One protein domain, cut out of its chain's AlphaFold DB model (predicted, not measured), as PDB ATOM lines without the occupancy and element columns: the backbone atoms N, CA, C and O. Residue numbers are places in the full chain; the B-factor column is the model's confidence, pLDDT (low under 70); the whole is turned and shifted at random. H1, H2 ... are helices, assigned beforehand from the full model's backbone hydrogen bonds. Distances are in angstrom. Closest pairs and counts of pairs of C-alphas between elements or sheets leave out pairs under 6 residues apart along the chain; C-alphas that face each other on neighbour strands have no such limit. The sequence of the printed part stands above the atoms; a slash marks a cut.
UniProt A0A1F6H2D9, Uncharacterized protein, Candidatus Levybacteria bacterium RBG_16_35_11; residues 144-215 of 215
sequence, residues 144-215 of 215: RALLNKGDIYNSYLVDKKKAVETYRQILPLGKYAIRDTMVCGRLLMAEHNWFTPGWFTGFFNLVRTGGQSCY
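AT A GLANCE: This is residues 144 to 215 of the 215 residues of an uncharacterized protein of Candidatus Levybacteria bacterium RBG_16_35_11 (UniProt A0A1F6H2D9). Four helices run side by side in a flat slab: the hairpin of H1 and H2 makes a triangle with H4, and H5 packs on H4's other side. The short H3 is turned crosswise near one end. There are 72 printed residues with five named helices, H1 to H5 in order, and no named strand: all helix. The whole is compact, with a radius of gyration of the C-alphas of 11.4 A and spans of 29 by 28 by 14 A.

HOW THE PARTS SIT: H1, residues 144 to 155, and H2, residues 160 to 168, touch as a hairpin, a shallow tilt of 16 degrees; their closest C-alphas, Gly 150 and Ala 163, are 4.4 A apart. H3, residues 175 to 181, is close to H1 but not clearly touching; the closest C-alphas, Arg 144 and Thr 181, are 6.4 A apart. H4, residues 183 to 191, the hub, touches H2, closest C-alphas Lys 160 and Ala 190, 5.6 A. It only just touches H1, with 3 pairs of C-alphas within 8 A. H5, residues 197 to 209, touches H4 at 4 degrees, opposite ways; the closest C-alphas, Leu 188 and Gly 202, are 6.3 A apart. In H1 to H5 every O i to N i+4 pair is within hydrogen-bond range.

IN THESE COORDINATES: H1, 16.2 A long, begins at C-alpha 144 (-37.627, -41.297, -4.336). H5, 18.5 A, ends at C-alpha 209 (-41.176, -46.133, 15.667).

THE WHOLE: The farthest C-alphas, Leu 157 and Arg 208, are 31.2 A apart. The printed part has no cut and no long link; no printed residue is under 70 in pLDDT.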
ATOM      1  N   ARG A 144     -37.636 -40.027  -3.591       95.75
ATOM      2  CA  ARG A 144     -37.627 -41.297  -4.336       95.75
ATOM      3  C   ARG A 144     -36.392 -41.440  -5.234       95.75
ATOM      4  O   ARG A 144     -35.798 -42.512  -5.254       95.75
ATOM      5  N   ALA A 145     -35.962 -40.361  -5.891       97.25
ATOM      6  CA  ALA A 145     -34.743 -40.367  -6.700       97.25
ATOM      7  C   ALA A 145     -33.486 -40.541  -5.828       97.25
ATOM      8  O   ALA A 145     -32.619 -41.348  -6.156       97.25
ATOM      9  N   LEU A 146     -33.422 -39.862  -4.673       97.81
ATOM     10  CA  LEU A 146     -32.346 -40.051  -3.686       97.81
ATOM     11  C   LEU A 146     -32.280 -41.496  -3.176       97.81
ATOM     12  O   LEU A 146     -31.200 -42.073  -3.074       97.81
ATOM     13  N   LEU A 147     -33.438 -42.092  -2.890       96.88
ATOM     14  CA  LEU A 147     -33.539 -43.468  -2.420       96.88
ATOM     15  C   LEU A 147     -32.987 -44.448  -3.457       96.88
ATOM     16  O   LEU A 147     -32.115 -45.250  -3.140       96.88
ATOM     17  N   ASN A 148     -33.451 -44.337  -4.704       96.94
ATOM     18  CA  ASN A 148     -33.022 -45.221  -5.780       96.94
ATOM     19  C   ASN A 148     -31.529 -45.039  -6.113       96.94
ATOM     20  O   ASN A 148     -30.821 -46.015  -6.359       96.94
ATOM     21  N   LYS A 149     -31.022 -43.800  -6.065       97.44
ATOM     22  CA  LYS A 149     -29.590 -43.499  -6.207       97.44
ATOM     23  C   LYS A 149     -28.762 -44.165  -5.099       97.44
ATOM     24  O   LYS A 149     -27.740 -44.786  -5.385       97.44
ATOM     25  N   GLY A 150     -29.217 -44.083  -3.847       96.69
ATOM     26  CA  GLY A 150     -28.584 -44.760  -2.715       96.69
ATOM     27  C   GLY A 150     -28.610 -46.288  -2.842       96.69
ATOM     28  O   GLY A 150     -27.600 -46.935  -2.560       96.69
ATOM     29  N   ASP A 151     -29.714 -46.855  -3.344       94.56
ATOM     30  CA  ASP A 151     -29.854 -48.298  -3.587       94.56
ATOM     31  C   ASP A 151     -28.818 -48.791  -4.610       94.56
ATOM     32  O   ASP A 151     -28.235 -49.865  -4.416       94.56
ATOM     33  N   ILE A 152     -28.511 -47.983  -5.638       95.50
ATOM     34  CA  ILE A 152     -27.442 -48.288  -6.599       95.50
ATOM     35  C   ILE A 152     -26.069 -48.311  -5.926       95.50
ATOM     36  O   ILE A 152     -25.314 -49.275  -6.110       95.50
ATOM     37  N   TYR A 153     -25.738 -47.291  -5.129       96.38
ATOM     38  CA  TYR A 153     -24.456 -47.261  -4.418       96.38
ATOM     39  C   TYR A 153     -24.308 -48.433  -3.451       96.38
ATOM     40  O   TYR A 153     -23.244 -49.042  -3.396       96.38
ATOM     41  N   ASN A 154     -25.373 -48.779  -2.727       92.75
ATOM     42  CA  ASN A 154     -25.332 -49.830  -1.718       92.75
ATOM     43  C   ASN A 154     -25.234 -51.231  -2.333       92.75
ATOM     44  O   ASN A 154     -24.450 -52.057  -1.869       92.75
ATOM     45  N   SER A 155     -26.050 -51.506  -3.352       88.62
ATOM     46  CA  SER A 155     -26.284 -52.875  -3.827       88.62
ATOM     47  C   SER A 155     -25.420 -53.249  -5.026       88.62
ATOM     48  O   SER A 155     -25.041 -54.411  -5.153       88.62
ATOM     49  N   TYR A 156     -25.113 -52.290  -5.905       89.25
ATOM     50  CA  TYR A 156     -24.429 -52.572  -7.172       89.25
ATOM     51  C   TYR A 156     -22.995 -52.060  -7.196       89.25
ATOM     52  O   TYR A 156     -22.102 -52.788  -7.615       89.25
ATOM     53  N   LEU A 157     -22.762 -50.835  -6.719       90.81
ATOM     54  CA  LEU A 157     -21.407 -50.278  -6.631       90.81
ATOM     55  C   LEU A 157     -20.694 -50.657  -5.325       90.81
ATOM     56  O   LEU A 157     -19.485 -50.480  -5.221       90.81
ATOM     57  N   VAL A 158     -21.436 -51.188  -4.345       90.50
ATOM     58  CA  VAL A 158     -20.945 -51.612  -3.020       90.50
ATOM     59  C   VAL A 158     -20.184 -50.486  -2.286       90.50
ATOM     60  O   VAL A 158     -19.369 -50.713  -1.393       90.50
ATOM     61  N   ASP A 159     -20.495 -49.233  -2.620       94.06
ATOM     62  CA  ASP A 159     -19.968 -48.031  -1.976       94.06
ATOM     63  C   ASP A 159     -20.921 -47.623  -0.848       94.06
ATOM     64  O   ASP A 159     -21.756 -46.720  -0.971       94.06
ATOM     65  N   LYS A 160     -20.813 -48.339   0.279       91.88
ATOM     66  CA  LYS A 160     -21.658 -48.109   1.462       91.88
ATOM     67  C   LYS A 160     -21.561 -46.669   1.967       91.88
ATOM     68  O   LYS A 160     -22.552 -46.127   2.449       91.88
ATOM     69  N   LYS A 161     -20.393 -46.028   1.836       94.94
ATOM     70  CA  LYS A 161     -20.185 -44.649   2.291       94.94
ATOM     71  C   LYS A 161     -21.050 -43.679   1.485       94.94
ATOM     72  O   LYS A 161     -21.812 -42.922   2.086       94.94
ATOM     73  N   LYS A 162     -20.997 -43.749   0.149       95.88
ATOM     74  CA  LYS A 162     -21.857 -42.921  -0.716       95.88
ATOM     75  C   LYS A 162     -23.335 -43.240  -0.548       95.88
ATOM     76  O   LYS A 162     -24.160 -42.329  -0.599       95.88
ATOM     77  N   ALA A 163     -23.681 -44.507  -0.322       95.81
ATOM     78  CA  ALA A 163     -25.062 -44.892  -0.053       95.81
ATOM     79  C   ALA A 163     -25.606 -44.206   1.210       95.81
ATOM     80  O   ALA A 163     -26.640 -43.545   1.146       95.81
ATOM     81  N   VAL A 164     -24.882 -44.299   2.332       95.81
ATOM     82  CA  VAL A 164     -25.262 -43.653   3.600       95.81
ATOM     83  C   VAL A 164     -25.376 -42.140   3.436       95.81
ATOM     84  O   VAL A 164     -26.363 -41.553   3.874       95.81
ATOM     85  N   GLU A 165     -24.407 -41.508   2.773       96.38
ATOM     86  CA  GLU A 165     -24.445 -40.071   2.490       96.38
ATOM     87  C   GLU A 165     -25.689 -39.681   1.680       96.38
ATOM     88  O   GLU A 165     -26.400 -38.749   2.052       96.38
ATOM     89  N   THR A 166     -26.003 -40.442   0.630       96.75
ATOM     90  CA  THR A 166     -27.172 -40.193  -0.225       96.75
ATOM     91  C   THR A 166     -28.479 -40.370   0.552       96.75
ATOM     92  O   THR A 166     -29.363 -39.520   0.478       96.75
ATOM     93  N   TYR A 167     -28.608 -41.429   1.355       96.00
ATOM     94  CA  TYR A 167     -29.804 -41.650   2.170       96.00
ATOM     95  C   TYR A 167     -30.007 -40.576   3.239       96.00
ATOM     96  O   TYR A 167     -31.144 -40.186   3.510       96.00
ATOM     97  N   ARG A 168     -28.926 -40.062   3.837       95.19
ATOM     98  CA  ARG A 168     -29.010 -38.998   4.847       95.19
ATOM     99  C   ARG A 168     -29.616 -37.710   4.299       95.19
ATOM    100  O   ARG A 168     -30.263 -36.993   5.058       95.19
ATOM    101  N   GLN A 169     -29.510 -37.456   2.992       95.69
ATOM    102  CA  GLN A 169     -30.167 -36.317   2.339       95.69
ATOM    103  C   GLN A 169     -31.705 -36.394   2.395       95.69
ATOM    104  O   GLN A 169     -32.368 -35.372   2.249       95.69
ATOM    105  N   ILE A 170     -32.288 -37.574   2.651       95.12
ATOM    106  CA  ILE A 170     -33.745 -37.759   2.773       95.12
ATOM    107  C   ILE A 170     -34.253 -37.351   4.164       95.12
ATOM    108  O   ILE A 170     -35.388 -36.900   4.300       95.12
ATOM    109  N   LEU A 171     -33.423 -37.471   5.202       93.44
ATOM    110  CA  LEU A 171     -33.805 -37.182   6.588       93.44
ATOM    111  C   LEU A 171     -34.334 -35.751   6.818       93.44
ATOM    112  O   LEU A 171     -35.385 -35.621   7.451       93.44
ATOM    113  N   PRO A 172     -33.698 -34.678   6.296       94.06
ATOM    114  CA  PRO A 172     -34.203 -33.317   6.486       94.06
ATOM    115  C   PRO A 172     -35.524 -33.036   5.752       94.06
ATOM    116  O   PRO A 172     -36.167 -32.032   6.043       94.06
ATOM    117  N   LEU A 173     -35.972 -33.912   4.842       91.94
ATOM    118  CA  LEU A 173     -37.243 -33.752   4.118       91.94
ATOM    119  C   LEU A 173     -38.475 -34.048   4.993       91.94
ATOM    120  O   LEU A 173     -39.608 -33.779   4.596       91.94
ATOM    121  N   GLY A 174     -38.263 -34.598   6.192       89.44
ATOM    122  CA  GLY A 174     -39.294 -34.802   7.202       89.44
ATOM    123  C   GLY A 174     -39.937 -36.192   7.197       89.44
ATOM    124  O   GLY A 174     -39.710 -37.039   6.330       89.44
ATOM    125  N   LYS A 175     -40.783 -36.430   8.208       86.38
ATOM    126  CA  LYS A 175     -41.330 -37.759   8.547       86.38
ATOM    127  C   LYS A 175     -42.089 -38.459   7.415       86.38
ATOM    128  O   LYS A 175     -42.087 -39.684   7.356       86.38
ATOM    129  N   TYR A 176     -42.746 -37.704   6.532       87.06
ATOM    130  CA  TYR A 176     -43.503 -38.272   5.414       87.06
ATOM    131  C   TYR A 176     -42.567 -38.858   4.360       87.06
ATOM    132  O   TYR A 176     -42.705 -40.024   4.014       87.06
ATOM    133  N   ALA A 177     -41.542 -38.105   3.950       88.00
ATOM    134  CA  ALA A 177     -40.526 -38.594   3.026       88.00
ATOM    135  C   ALA A 177     -39.792 -39.820   3.588       88.00
ATOM    136  O   ALA A 177     -39.598 -40.802   2.875       88.00
ATOM    137  N   ILE A 178     -39.444 -39.797   4.879       86.00
ATOM    138  CA  ILE A 178     -38.798 -40.925   5.567       86.00
ATOM    139  C   ILE A 178     -39.676 -42.180   5.511       86.00
ATOM    140  O   ILE A 178     -39.205 -43.250   5.118       86.00
ATOM    141  N   ARG A 179     -40.955 -42.047   5.876       84.81
ATOM    142  CA  ARG A 179     -41.907 -43.161   5.900       84.81
ATOM    143  C   ARG A 179     -42.166 -43.710   4.500       84.81
ATOM    144  O   ARG A 179     -42.084 -44.917   4.306       84.81
ATOM    145  N   ASP A 180     -42.443 -42.838   3.535       85.06
ATOM    146  CA  ASP A 180     -42.834 -43.228   2.178       85.06
ATOM    147  C   ASP A 180     -41.675 -43.884   1.411       85.06
ATOM    148  O   ASP A 180     -41.891 -44.726   0.542       85.06
ATOM    149  N   THR A 181     -40.431 -43.530   1.748       87.56
ATOM    150  CA  THR A 181     -39.231 -44.164   1.182       87.56
ATOM    151  C   THR A 181     -38.738 -45.365   1.983       87.56
ATOM    152  O   THR A 181     -37.939 -46.145   1.469       87.56
ATOM    153  N   MET A 182     -39.177 -45.540   3.234       88.69
ATOM    154  CA  MET A 182     -38.627 -46.526   4.175       88.69
ATOM    155  C   MET A 182     -37.095 -46.413   4.331       88.69
ATOM    156  O   MET A 182     -36.399 -47.415   4.525       88.69
ATOM    157  N   VAL A 183     -36.544 -45.194   4.223       93.50
ATOM    158  CA  VAL A 183     -35.089 -44.953   4.163       93.50
ATOM    159  C   VAL A 183     -34.344 -45.455   5.400       93.50
ATOM    160  O   VAL A 183     -33.227 -45.950   5.279       93.50
ATOM    161  N   CYS A 184     -34.959 -45.412   6.584       92.69
ATOM    162  CA  CYS A 184     -34.293 -45.824   7.819       92.69
ATOM    163  C   CYS A 184     -33.883 -47.306   7.811       92.69
ATOM    164  O   CYS A 184     -32.830 -47.654   8.339       92.69
ATOM    165  N   GLY A 185     -34.678 -48.176   7.175       91.12
ATOM    166  CA  GLY A 185     -34.304 -49.579   6.998       91.12
ATOM    167  C   GLY A 185     -33.050 -49.714   6.137       91.12
ATOM    168  O   GLY A 185     -32.112 -50.406   6.514       91.12
ATOM    169  N   ARG A 186     -32.991 -48.988   5.018       92.81
ATOM    170  CA  ARG A 186     -31.824 -48.984   4.123       92.81
ATOM    171  C   ARG A 186     -30.578 -48.391   4.779       92.81
ATOM    172  O   ARG A 186     -29.498 -48.945   4.605       92.81
ATOM    173  N   LEU A 187     -30.729 -47.323   5.564       93.50
ATOM    174  CA  LEU A 187     -29.645 -46.735   6.357       93.50
ATOM    175  C   LEU A 187     -29.066 -47.743   7.346       93.50
ATOM    176  O   LEU A 187     -27.860 -47.961   7.333       93.50
ATOM    177  N   LEU A 188     -29.915 -48.422   8.124       92.06
ATOM    178  CA  LEU A 188     -29.478 -49.463   9.058       92.06
ATOM    179  C   LEU A 188     -28.656 -50.552   8.351       92.06
ATOM    180  O   LEU A 188     -27.604 -50.957   8.844       92.06
ATOM    181  N   MET A 189     -29.125 -51.000   7.183       88.62
ATOM    182  CA  MET A 189     -28.446 -52.021   6.383       88.62
ATOM    183  C   MET A 189     -27.119 -51.544   5.780       88.62
ATOM    184  O   MET A 189     -26.212 -52.353   5.576       88.62
ATOM    185  N   ALA A 190     -27.003 -50.252   5.472       91.25
ATOM    186  CA  ALA A 190     -25.794 -49.664   4.907       91.25
ATOM    187  C   ALA A 190     -24.744 -49.338   5.988       91.25
ATOM    188  O   ALA A 190     -23.550 -49.522   5.752       91.25
ATOM    189  N   GLU A 191     -25.172 -48.899   7.177       91.56
ATOM    190  CA  GLU A 191     -24.294 -48.497   8.287       91.56
ATOM    191  C   GLU A 191     -23.770 -49.688   9.101       91.56
ATOM    192  O   GLU A 191     -22.656 -49.637   9.628       91.56
ATOM    193  N   HIS A 192     -24.541 -50.773   9.192       88.19
ATOM    194  CA  HIS A 192     -24.225 -51.889  10.075       88.19
ATOM    195  C   HIS A 192     -24.191 -53.227   9.342       88.19
ATOM    196  O   HIS A 192     -25.058 -53.562   8.537       88.19
ATOM    197  N   ASN A 193     -23.199 -54.051   9.684       86.06
ATOM    198  CA  ASN A 193     -23.219 -55.456   9.296       86.06
ATOM    199  C   ASN A 193     -24.317 -56.193  10.074       86.06
ATOM    200  O   ASN A 193     -24.596 -55.875  11.237       86.06
ATOM    201  N   TRP A 194     -24.904 -57.201   9.428       82.94
ATOM    202  CA  TRP A 194     -25.926 -58.060  10.019       82.94
ATOM    203  C   TRP A 194     -25.482 -58.603  11.383       82.94
ATOM    204  O   TRP A 194     -24.339 -59.027  11.546       82.94
ATOM    205  N   PHE A 195     -26.405 -58.593  12.349       84.12
ATOM    206  CA  PHE A 195     -26.226 -59.149  13.699       84.12
ATOM    207  C   PHE A 195     -25.145 -58.488  14.571       84.12
ATOM    208  O   PHE A 195     -24.729 -59.049  15.583       84.12
ATOM    209  N   THR A 196     -24.716 -57.272  14.237       89.25
ATOM    210  CA  THR A 196     -23.901 -56.451  15.146       89.25
ATOM    211  C   THR A 196     -24.769 -55.780  16.225       89.25
ATOM    212  O   THR A 196     -25.969 -55.587  16.010       89.25
ATOM    213  N   PRO A 197     -24.210 -55.362  17.381       90.06
ATOM    214  CA  PRO A 197     -24.976 -54.629  18.399       90.06
ATOM    215  C   PRO A 197     -25.673 -53.369  17.855       90.06
ATOM    216  O   PRO A 197     -26.829 -53.100  18.189       90.06
ATOM    217  N   GLY A 198     -25.006 -52.636  16.953       87.12
ATOM    218  CA  GLY A 198     -25.585 -51.492  16.236       87.12
ATOM    219  C   GLY A 198     -26.773 -51.884  15.351       87.12
ATOM    220  O   GLY A 198     -27.807 -51.223  15.364       87.12
ATOM    221  N   TRP A 199     -26.682 -53.028  14.666       90.44
ATOM    222  CA  TRP A 199     -27.795 -53.555  13.879       90.44
ATOM    223  C   TRP A 199     -29.021 -53.880  14.745       90.44
ATOM    224  O   TRP A 199     -30.130 -53.471  14.411       90.44
ATOM    225  N   PHE A 200     -28.842 -54.564  15.884       89.44
ATOM    226  CA  PHE A 200     -29.962 -54.906  16.772       89.44
ATOM    227  C   PHE A 200     -30.630 -53.667  17.370       89.44
ATOM    228  O   PHE A 200     -31.856 -53.568  17.371       89.44
ATOM    229  N   THR A 201     -29.835 -52.716  17.861       88.94
ATOM    230  CA  THR A 201     -30.352 -51.467  18.439       88.94
ATOM    231  C   THR A 201     -31.142 -50.661  17.408       88.94
ATOM    232  O   THR A 201     -32.297 -50.311  17.664       88.94
ATOM    233  N   GLY A 202     -30.589 -50.467  16.207       88.44
ATOM    234  CA  GLY A 202     -31.289 -49.805  15.106       88.44
ATOM    235  C   GLY A 202     -32.553 -50.553  14.664       88.44
ATOM    236  O   GLY A 202     -33.604 -49.939  14.480       88.44
ATOM    237  N   PHE A 203     -32.505 -51.885  14.571       88.44
ATOM    238  CA  PHE A 203     -33.662 -52.705  14.208       88.44
ATOM    239  C   PHE A 203     -34.814 -52.558  15.211       88.44
ATOM    240  O   PHE A 203     -35.962 -52.329  14.820       88.44
ATOM    241  N   PHE A 204     -34.533 -52.643  16.514       89.69
ATOM    242  CA  PHE A 204     -35.571 -52.465  17.530       89.69
ATOM    243  C   PHE A 204     -36.142 -51.041  17.531       89.69
ATOM    244  O   PHE A 204     -37.350 -50.880  17.727       89.69
ATOM    245  N   ASN A 205     -35.329 -50.023  17.236       87.75
ATOM    246  CA  ASN A 205     -35.803 -48.646  17.072       87.75
ATOM    247  C   ASN A 205     -36.721 -48.475  15.856       87.75
ATOM    248  O   ASN A 205     -37.794 -47.878  15.991       87.75
ATOM    249  N   LEU A 206     -36.373 -49.057  14.706       88.31
ATOM    250  CA  LEU A 206     -37.241 -49.085  13.523       88.31
ATOM    251  C   LEU A 206     -38.606 -49.697  13.846       88.31
ATOM    252  O   LEU A 206     -39.649 -49.121  13.539       88.31
ATOM    253  N   VAL A 207     -38.597 -50.851  14.516       86.62
ATOM    254  CA  VAL A 207     -39.810 -51.577  14.901       86.62
ATOM    255  C   VAL A 207     -40.641 -50.800  15.927       86.62
ATOM    256  O   VAL A 207     -41.870 -50.857  15.890       86.62
ATOM    257  N   ARG A 208     -39.999 -50.076  16.851       87.69
ATOM    258  CA  ARG A 208     -40.675 -49.250  17.865       87.69
ATOM    259  C   ARG A 208     -41.352 -48.024  17.256       87.69
ATOM    260  O   ARG A 208     -42.433 -47.655  17.697       87.69
ATOM    261  N   THR A 209     -40.721 -47.400  16.267       83.81
ATOM    262  CA  THR A 209     -41.176 -46.133  15.667       83.81
ATOM    263  C   THR A 209     -42.010 -46.325  14.400       83.81
ATOM    264  O   THR A 209     -42.463 -45.349  13.807       83.81
ATOM    265  N   GLY A 210     -42.199 -47.571  13.950       80.25
ATOM    266  CA  GLY A 210     -42.858 -47.863  12.677       80.25
ATOM    267  C   GLY A 210     -42.096 -47.297  11.475       80.25
ATOM    268  O   GLY A 210     -42.716 -46.913  10.488       80.25
ATOM    269  N   GLY A 211     -40.767 -47.178  11.582       78.25
ATOM    270  CA  GLY A 211     -39.903 -46.618  10.539       78.25
ATOM    271  C   GLY A 211     -39.994 -45.098  10.361       78.25
ATOM    272  O   GLY A 211     -39.490 -44.587   9.367       78.25
ATOM    273  N   GLN A 212     -40.629 -44.370  11.289       76.38
ATOM    274  CA  GLN A 212     -40.741 -42.905  11.225       76.38
ATOM    275  C   GLN A 212     -39.498 -42.170  11.742       76.38
ATOM    276  O   GLN A 212     -39.321 -40.995  11.430       76.38
ATOM    277  N   SER A 213     -38.652 -42.848  12.522       78.62
ATOM    278  CA  SER A 213     -37.361 -42.330  12.972       78.62
ATOM    279  C   SER A 213     -36.264 -43.340  12.672       78.62
ATOM    280  O   SER A 213     -36.455 -44.545  12.856       78.62
ATOM    281  N   CYS A 214     -35.111 -42.836  12.232       78.62
ATOM    282  CA  CYS A 214     -33.911 -43.647  12.050       78.62
ATOM    283  C   CYS A 214     -33.068 -43.730  13.336       78.62
ATOM    284  O   CYS A 214     -32.156 -44.551  13.400       78.62
ATOM    285  N   TYR A 215     -33.395 -42.909  14.343       76.56
ATOM    286  CA  TYR A 215     -32.708 -42.799  15.632       76.56
ATOM    287  C   TYR A 215     -33.692 -42.974  16.796       76.56
ATOM    288  O   TYR A 215     -34.829 -42.446  16.707       76.56
TER     289      TYR A 215